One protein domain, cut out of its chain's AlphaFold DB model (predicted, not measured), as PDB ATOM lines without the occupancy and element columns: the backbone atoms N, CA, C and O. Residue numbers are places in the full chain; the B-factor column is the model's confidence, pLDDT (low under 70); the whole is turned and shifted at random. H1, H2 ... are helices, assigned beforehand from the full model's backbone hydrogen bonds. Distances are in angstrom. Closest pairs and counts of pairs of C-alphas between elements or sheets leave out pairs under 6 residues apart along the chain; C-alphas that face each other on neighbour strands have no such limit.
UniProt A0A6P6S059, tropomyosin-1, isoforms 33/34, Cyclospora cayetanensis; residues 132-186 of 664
ATOM      1  N   GLN A 132     158.081 218.516 151.471       69.38
ATOM      2  CA  GLN A 132     158.184 219.950 151.190       69.38
ATOM      3  C   GLN A 132     159.257 220.612 152.072       69.38
ATOM      4  O   GLN A 132     160.120 221.316 151.553       69.38
ATOM      5  N   GLY A 133     159.299 220.296 153.372       78.25
ATOM      6  CA  GLY A 133     160.354 220.780 154.271       78.25
ATOM      7  C   GLY A 133     161.765 220.300 153.896       78.25
ATOM      8  O   GLY A 133     162.742 221.028 154.096       78.25
ATOM      9  N   GLU A 134     161.902 219.105 153.312       78.06
ATOM     10  CA  GLU A 134     163.179 218.625 152.766       78.06
ATOM     11  C   GLU A 134     163.558 219.349 151.459       78.06
ATOM     12  O   GLU A 134     164.714 219.756 151.301       78.06
ATOM     13  N   ILE A 135     162.594 219.601 150.565       75.00
ATOM     14  CA  ILE A 135     162.778 220.410 149.347       75.00
ATOM     15  C   ILE A 135     163.230 221.833 149.698       75.00
ATOM     16  O   ILE A 135     164.195 222.319 149.106       75.00
ATOM     17  N   ASP A 136     162.610 222.480 150.686       78.69
ATOM     18  CA  ASP A 136     162.966 223.842 151.104       78.69
ATOM     19  C   ASP A 136     164.355 223.900 151.761       78.69
ATOM     20  O   ASP A 136     165.148 224.799 151.467       78.69
ATOM     21  N   ARG A 137     164.720 222.894 152.570       80.12
ATOM     22  CA  ARG A 137     166.091 222.744 153.101       80.12
ATOM     23  C   ARG A 137     167.119 222.545 151.981       80.12
ATOM     24  O   ARG A 137     168.195 223.147 152.031       80.12
ATOM     25  N   LEU A 138     166.802 221.750 150.957       78.62
ATOM     26  CA  LEU A 138     167.665 221.545 149.787       78.62
ATOM     27  C   LEU A 138     167.778 222.808 148.917       78.62
ATOM     28  O   LEU A 138     168.872 223.112 148.434       78.62
ATOM     29  N   ALA A 139     166.693 223.567 148.752       78.12
ATOM     30  CA  ALA A 139     166.686 224.846 148.046       78.12
ATOM     31  C   ALA A 139     167.535 225.897 148.781       78.12
ATOM     32  O   ALA A 139     168.395 226.520 148.159       78.12
ATOM     33  N   ALA A 140     167.389 226.027 150.103       79.00
ATOM     34  CA  ALA A 140     168.209 226.917 150.927       79.00
ATOM     35  C   ALA A 140     169.703 226.527 150.915       79.00
ATOM     36  O   ALA A 140     170.576 227.388 150.791       79.00
ATOM     37  N   ALA A 141     170.025 225.229 150.964       79.19
ATOM     38  CA  ALA A 141     171.405 224.753 150.839       79.19
ATOM     39  C   ALA A 141     172.008 225.044 149.448       79.19
ATOM     40  O   ALA A 141     173.184 225.407 149.339       79.19
ATOM     41  N   ALA A 142     171.209 224.926 148.380       78.94
ATOM     42  CA  ALA A 142     171.619 225.278 147.023       78.94
ATOM     43  C   ALA A 142     171.825 226.796 146.856       78.94
ATOM     44  O   ALA A 142     172.861 227.203 146.329       78.94
ATOM     45  N   ALA A 143     170.894 227.616 147.360       77.62
ATOM     46  CA  ALA A 143     170.985 229.075 147.399       77.62
ATOM     47  C   ALA A 143     172.279 229.530 148.089       77.62
ATOM     48  O   ALA A 143     173.102 230.224 147.481       77.62
ATOM     49  N   LYS A 144     172.535 229.022 149.301       81.44
ATOM     50  CA  LYS A 144     173.767 229.294 150.044       81.44
ATOM     51  C   LYS A 144     175.014 228.917 149.244       81.44
ATOM     52  O   LYS A 144     175.930 229.724 149.137       81.44
ATOM     53  N   SER A 145     175.034 227.748 148.600       80.06
ATOM     54  CA  SER A 145     176.184 227.310 147.796       80.06
ATOM     55  C   SER A 145     176.415 228.120 146.508       80.06
ATOM     56  O   SER A 145     177.486 227.993 145.907       80.06
ATOM     57  N   LEU A 146     175.442 228.916 146.051       77.00
ATOM     58  CA  LEU A 146     175.598 229.872 144.947       77.00
ATOM     59  C   LEU A 146     176.097 231.234 145.455       77.00
ATOM     60  O   LEU A 146     176.982 231.829 144.836       77.00
ATOM     61  N   ILE A 147     175.595 231.688 146.608       75.94
ATOM     62  CA  ILE A 147     176.039 232.918 147.283       75.94
ATOM     63  C   ILE A 147     177.494 232.777 147.765       75.94
ATOM     64  O   ILE A 147     178.322 233.620 147.425       75.94
ATOM     65  N   ASP A 148     177.848 231.667 148.425       74.94
ATOM     66  CA  ASP A 148     179.216 231.350 148.882       74.94
ATOM     67  C   ASP A 148     180.234 231.275 147.720       74.94
ATOM     68  O   ASP A 148     181.435 231.458 147.918       74.94
ATOM     69  N   LYS A 149     179.767 231.024 146.486       79.88
ATOM     70  CA  LYS A 149     180.583 231.028 145.255       79.88
ATOM     71  C   LYS A 149     180.661 232.400 144.570       79.88
ATOM     72  O   LYS A 149     181.225 232.497 143.482       79.88
ATOM     73  N   GLY A 150     180.097 233.447 145.173       71.88
ATOM     74  CA  GLY A 150     180.103 234.815 144.647       71.88
ATOM     75  C   GLY A 150     179.143 235.067 143.480       71.88
ATOM     76  O   GLY A 150     179.192 236.138 142.881       71.88
ATOM     77  N   LEU A 151     178.263 234.113 143.146       71.12
ATOM     78  CA  LEU A 151     177.367 234.229 141.989       71.12
ATOM     79  C   LEU A 151     176.133 235.101 142.269       71.12
ATOM     80  O   LEU A 151     175.600 235.682 141.333       71.12
ATOM     81  N   GLY A 152     175.699 235.227 143.530       63.34
ATOM     82  CA  GLY A 152     174.538 236.055 143.896       63.34
ATOM     83  C   GLY A 152     174.754 237.545 143.605       63.34
ATOM     84  O   GLY A 152     174.057 238.131 142.786       63.34
ATOM     85  N   TYR A 153     175.782 238.147 144.209       58.25
ATOM     86  CA  TYR A 153     176.003 239.602 144.165       58.25
ATOM     87  C   TYR A 153     176.518 240.164 142.828       58.25
ATOM     88  O   TYR A 153     176.505 241.380 142.644       58.25
ATOM     89  N   SER A 154     177.011 239.321 141.912       54.31
ATOM     90  CA  SER A 154     177.704 239.775 140.693       54.31
ATOM     91  C   SER A 154     176.967 239.464 139.386       54.31
ATOM     92  O   SER A 154     177.425 239.895 138.327       54.31
ATOM     93  N   LEU A 155     175.853 238.726 139.432       55.22
ATOM     94  CA  LEU A 155     175.025 238.429 138.263       55.22
ATOM     95  C   LEU A 155     173.767 239.298 138.300       55.22
ATOM     96  O   LEU A 155     172.847 239.047 139.075       55.22
ATOM     97  N   GLY A 156     173.688 240.293 137.414       62.72
ATOM     98  CA  GLY A 156     172.422 240.992 137.175       62.72
ATOM     99  C   GLY A 156     171.336 240.003 136.730       62.72
ATOM    100  O   GLY A 156     171.645 238.984 136.108       62.72
ATOM    101  N   SER A 157     170.064 240.313 136.997       68.12
ATOM    102  CA  SER A 157     168.915 239.423 136.742       68.12
ATOM    103  C   SER A 157     168.946 238.612 135.426       68.12
ATOM    104  O   SER A 157     168.760 237.397 135.514       68.12
ATOM    105  N   PRO A 158     169.261 239.165 134.229       70.00
ATOM    106  CA  PRO A 158     169.324 238.362 132.999       70.00
ATOM    107  C   PRO A 158     170.477 237.341 132.960       70.00
ATOM    108  O   PRO A 158     170.366 236.307 132.301       70.00
ATOM    109  N   GLN A 159     171.590 237.590 133.656       70.19
ATOM    110  CA  GLN A 159     172.690 236.623 133.756       70.19
ATOM    111  C   GLN A 159     172.365 235.511 134.756       70.19
ATOM    112  O   GLN A 159     172.685 234.349 134.497       70.19
ATOM    113  N   LEU A 160     171.677 235.844 135.856       73.25
ATOM    114  CA  LEU A 160     171.170 234.854 136.804       73.25
ATOM    115  C   LEU A 160     170.214 233.876 136.103       73.25
ATOM    116  O   LEU A 160     170.363 232.668 136.263       73.25
ATOM    117  N   GLU A 161     169.301 234.366 135.259       73.44
ATOM    118  CA  GLU A 161     168.389 233.508 134.484       73.44
ATOM    119  C   GLU A 161     169.120 232.629 133.454       73.44
ATOM    120  O   GLU A 161     168.764 231.461 133.292       73.44
ATOM    121  N   SER A 162     170.202 233.114 132.834       75.00
ATOM    122  CA  SER A 162     171.038 232.283 131.953       75.00
ATOM    123  C   SER A 162     171.733 231.136 132.702       75.00
ATOM    124  O   SER A 162     171.837 230.034 132.162       75.00
ATOM    125  N   VAL A 163     172.212 231.368 133.930       74.56
ATOM    126  CA  VAL A 163     172.822 230.319 134.769       74.56
ATOM    127  C   VAL A 163     171.750 229.363 135.300       74.56
ATOM    128  O   VAL A 163     171.922 228.144 135.220       74.56
ATOM    129  N   LEU A 164     170.613 229.890 135.765       75.81
ATOM    130  CA  LEU A 164     169.477 229.087 136.218       75.81
ATOM    131  C   LEU A 164     168.934 228.190 135.101       75.81
ATOM    132  O   LEU A 164     168.634 227.040 135.387       75.81
ATOM    133  N   GLY A 165     168.897 228.628 133.838       76.56
ATOM    134  CA  GLY A 165     168.479 227.782 132.709       76.56
ATOM    135  C   GLY A 165     169.375 226.554 132.473       76.56
ATOM    136  O   GLY A 165     168.887 225.500 132.063       76.56
ATOM    137  N   VAL A 166     170.675 226.639 132.786       77.00
ATOM    138  CA  VAL A 166     171.594 225.483 132.740       77.00
ATOM    139  C   VAL A 166     171.375 224.560 133.944       77.00
ATOM    140  O   VAL A 166     171.395 223.335 133.804       77.00
ATOM    141  N   VAL A 167     171.138 225.137 135.125       79.44
ATOM    142  CA  VAL A 167     170.946 224.402 136.388       79.44
ATOM    143  C   VAL A 167     169.537 223.796 136.505       79.44
ATOM    144  O   VAL A 167     169.380 222.747 137.125       79.44
ATOM    145  N   GLN A 168     168.526 224.369 135.847       80.56
ATOM    146  CA  GLN A 168     167.123 223.931 135.857       80.56
ATOM    147  C   GLN A 168     166.991 222.441 135.535       80.56
ATOM    148  O   GLN A 168     166.325 221.706 136.258       80.56
ATOM    149  N   LYS A 169     167.728 221.954 134.532       76.81
ATOM    150  CA  LYS A 169     167.714 220.543 134.118       76.81
ATOM    151  C   LYS A 169     168.311 219.569 135.158       76.81
ATOM    152  O   LYS A 169     168.188 218.356 135.002       76.81
ATOM    153  N   GLN A 170     168.962 220.083 136.206       77.81
ATOM    154  CA  GLN A 170     169.420 219.339 137.392       77.81
ATOM    155  C   GLN A 170     168.552 219.582 138.645       77.81
ATOM    156  O   GLN A 170     168.713 218.874 139.639       77.81
ATOM    157  N   LEU A 171     167.655 220.574 138.614       80.44
ATOM    158  CA  LEU A 171     166.670 220.854 139.665       80.44
ATOM    159  C   LEU A 171     165.353 220.120 139.392       80.44
ATOM    160  O   LEU A 171     164.793 219.517 140.303       80.44
ATOM    161  N   GLU A 172     164.923 220.061 138.129       79.69
ATOM    162  CA  GLU A 172     163.768 219.277 137.668       79.69
ATOM    163  C   GLU A 172     163.927 217.784 137.991       79.69
ATOM    164  O   GLU A 172     162.987 217.143 138.453       79.69
ATOM    165  N   THR A 173     165.139 217.232 137.853       82.31
ATOM    166  CA  THR A 173     165.457 215.844 138.248       82.31
ATOM    167  C   THR A 173     165.517 215.625 139.764       82.31
ATOM    168  O   THR A 173     165.662 214.485 140.204       82.31
ATOM    169  N   LYS A 174     165.385 216.693 140.560       81.38
ATOM    170  CA  LYS A 174     165.268 216.682 142.027       81.38
ATOM    171  C   LYS A 174     163.912 217.200 142.530       81.38
ATOM    172  O   LYS A 174     163.730 217.304 143.736       81.38
ATOM    173  N   GLY A 175     162.983 217.552 141.636       84.12
ATOM    174  CA  GLY A 175     161.677 218.120 141.992       84.12
ATOM    175  C   GLY A 175     161.700 219.551 142.552       84.12
ATOM    176  O   GLY A 175     160.654 220.045 142.956       84.12
ATOM    177  N   ILE A 176     162.852 220.233 142.569       83.50
ATOM    178  CA  ILE A 176     162.980 221.583 143.143       83.50
ATOM    179  C   ILE A 176     162.448 222.610 142.136       83.50
ATOM    180  O   ILE A 176     162.975 222.724 141.025       83.50
ATOM    181  N   ASN A 177     161.431 223.384 142.518       85.19
ATOM    182  CA  ASN A 177     160.879 224.424 141.653       85.19
ATOM    183  C   ASN A 177     161.825 225.639 141.581       85.19
ATOM    184  O   ASN A 177     162.316 226.118 142.605       85.19
ATOM    185  N   LEU A 178     162.046 226.190 140.381       83.06
ATOM    186  CA  LEU A 178     162.850 227.408 140.203       83.06
ATOM    187  C   LEU A 178     162.313 228.603 141.003       83.06
ATOM    188  O   LEU A 178     163.106 229.426 141.454       83.06
ATOM    189  N   GLN A 179     160.995 228.699 141.190       84.75
ATOM    190  CA  GLN A 179     160.396 229.783 141.961       84.75
ATOM    191  C   GLN A 179     160.697 229.629 143.462       84.75
ATOM    192  O   GLN A 179     161.163 230.584 144.067       84.75
ATOM    193  N   GLN A 180     160.596 228.415 144.024       83.88
ATOM    194  CA  GLN A 180     161.027 228.129 145.405       83.88
ATOM    195  C   GLN A 180     162.514 228.467 145.616       83.88
ATOM    196  O   GLN A 180     162.868 229.098 146.607       83.88
ATOM    197  N   LEU A 181     163.389 228.119 144.663       84.38
ATOM    198  CA  LEU A 181     164.813 228.471 144.744       84.38
ATOM    199  C   LEU A 181     165.048 229.992 144.668       84.38
ATOM    200  O   LEU A 181     165.873 230.515 145.414       84.38
ATOM    201  N   ARG A 182     164.325 230.710 143.799       86.31
ATOM    202  CA  ARG A 182     164.369 232.181 143.702       86.31
ATOM    203  C   ARG A 182     163.918 232.839 145.009       86.31
ATOM    204  O   ARG A 182     164.599 233.738 145.497       86.31
ATOM    205  N   ASP A 183     162.813 232.374 145.577       87.56
ATOM    206  CA  ASP A 183     162.233 232.931 146.800       87.56
ATOM    207  C   ASP A 183     163.128 232.640 148.020       87.56
ATOM    208  O   ASP A 183     163.345 233.528 148.849       87.56
ATOM    209  N   ALA A 184     163.756 231.457 148.071       85.94
ATOM    210  CA  ALA A 184     164.770 231.104 149.066       85.94
ATOM    211  C   ALA A 184     166.035 231.980 148.966       85.94
ATOM    212  O   ALA A 184     166.534 232.437 149.995       85.94
ATOM    213  N   ILE A 185     166.529 232.277 147.753       85.38
ATOM    214  CA  ILE A 185     167.647 233.220 147.549       85.38
ATOM    215  C   ILE A 185     167.269 234.609 148.084       85.38
ATOM    216  O   ILE A 185     167.989 235.151 148.920       85.38
ATOM    217  N   GLN A 186     166.104 235.147 147.707       89.56
ATOM    218  CA  GLN A 186     165.640 236.459 148.185       89.56
ATOM    219  C   GLN A 186     165.363 236.495 149.697       89.56
ATOM    220  O   GLN A 186     165.414 237.556 150.325       89.56
TER     221      GLN A 186
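Overview. This is residues 132 to 186 of the 664 residues of the protein "tropomyosin-1, isoforms 33/34" of Cyclospora cayetanensis (UniProt A0A6P6S059). Two long helices, H1 and H3, form the arms of a U, with short H2 at its turn; H4 crosses H1 and packs on it. The printed part has 55 residues with four named helices, H1 to H4, and no named strand: all helix. It is compact, with a radius of gyration of the C-alphas of 10.6 A and spans of 29 by 20 by 16 A.

Arrangement. H1, residues 132 to 147, is close to but not clearly touching H2, residues 151 to 154; their closest C-alphas, Leu 146 and Gly 152, are 6.4 A apart. H3, residues 157 to 174, is apart from H1 and has a kink of 54 degrees near residue 167. H4, residues 178 to 186, touches H1 at a steep tilt of 60 degrees, the same way; the closest C-alphas, Ala 139 and Leu 181, are 5.2 A apart. H4 only just touches H3, through H3's residues 164 to 171 alone, with 3 pairs of C-alphas within 8 A, the closest Gln 168 and Leu 178, 7.0 A. In H1 and H4 every O i to N i+4 pair is within hydrogen-bond range, in H3 9 of 14; H2 is too short for one.

Along the chain. H1 begins at C-alpha 132 (158.184, 219.950, 151.190) and measures 22.4 A, H3 23.6 A; H4 ends at C-alpha 186 (165.640, 236.459, 148.185).

Size, cuts and confidence. The C-alphas farthest apart, Gln 132 and Ser 154, are 29.7 A apart. The printed part has no cut, and its three links are tight. The model's pLDDT is under 70 at residue 132 and residues 152 to 157.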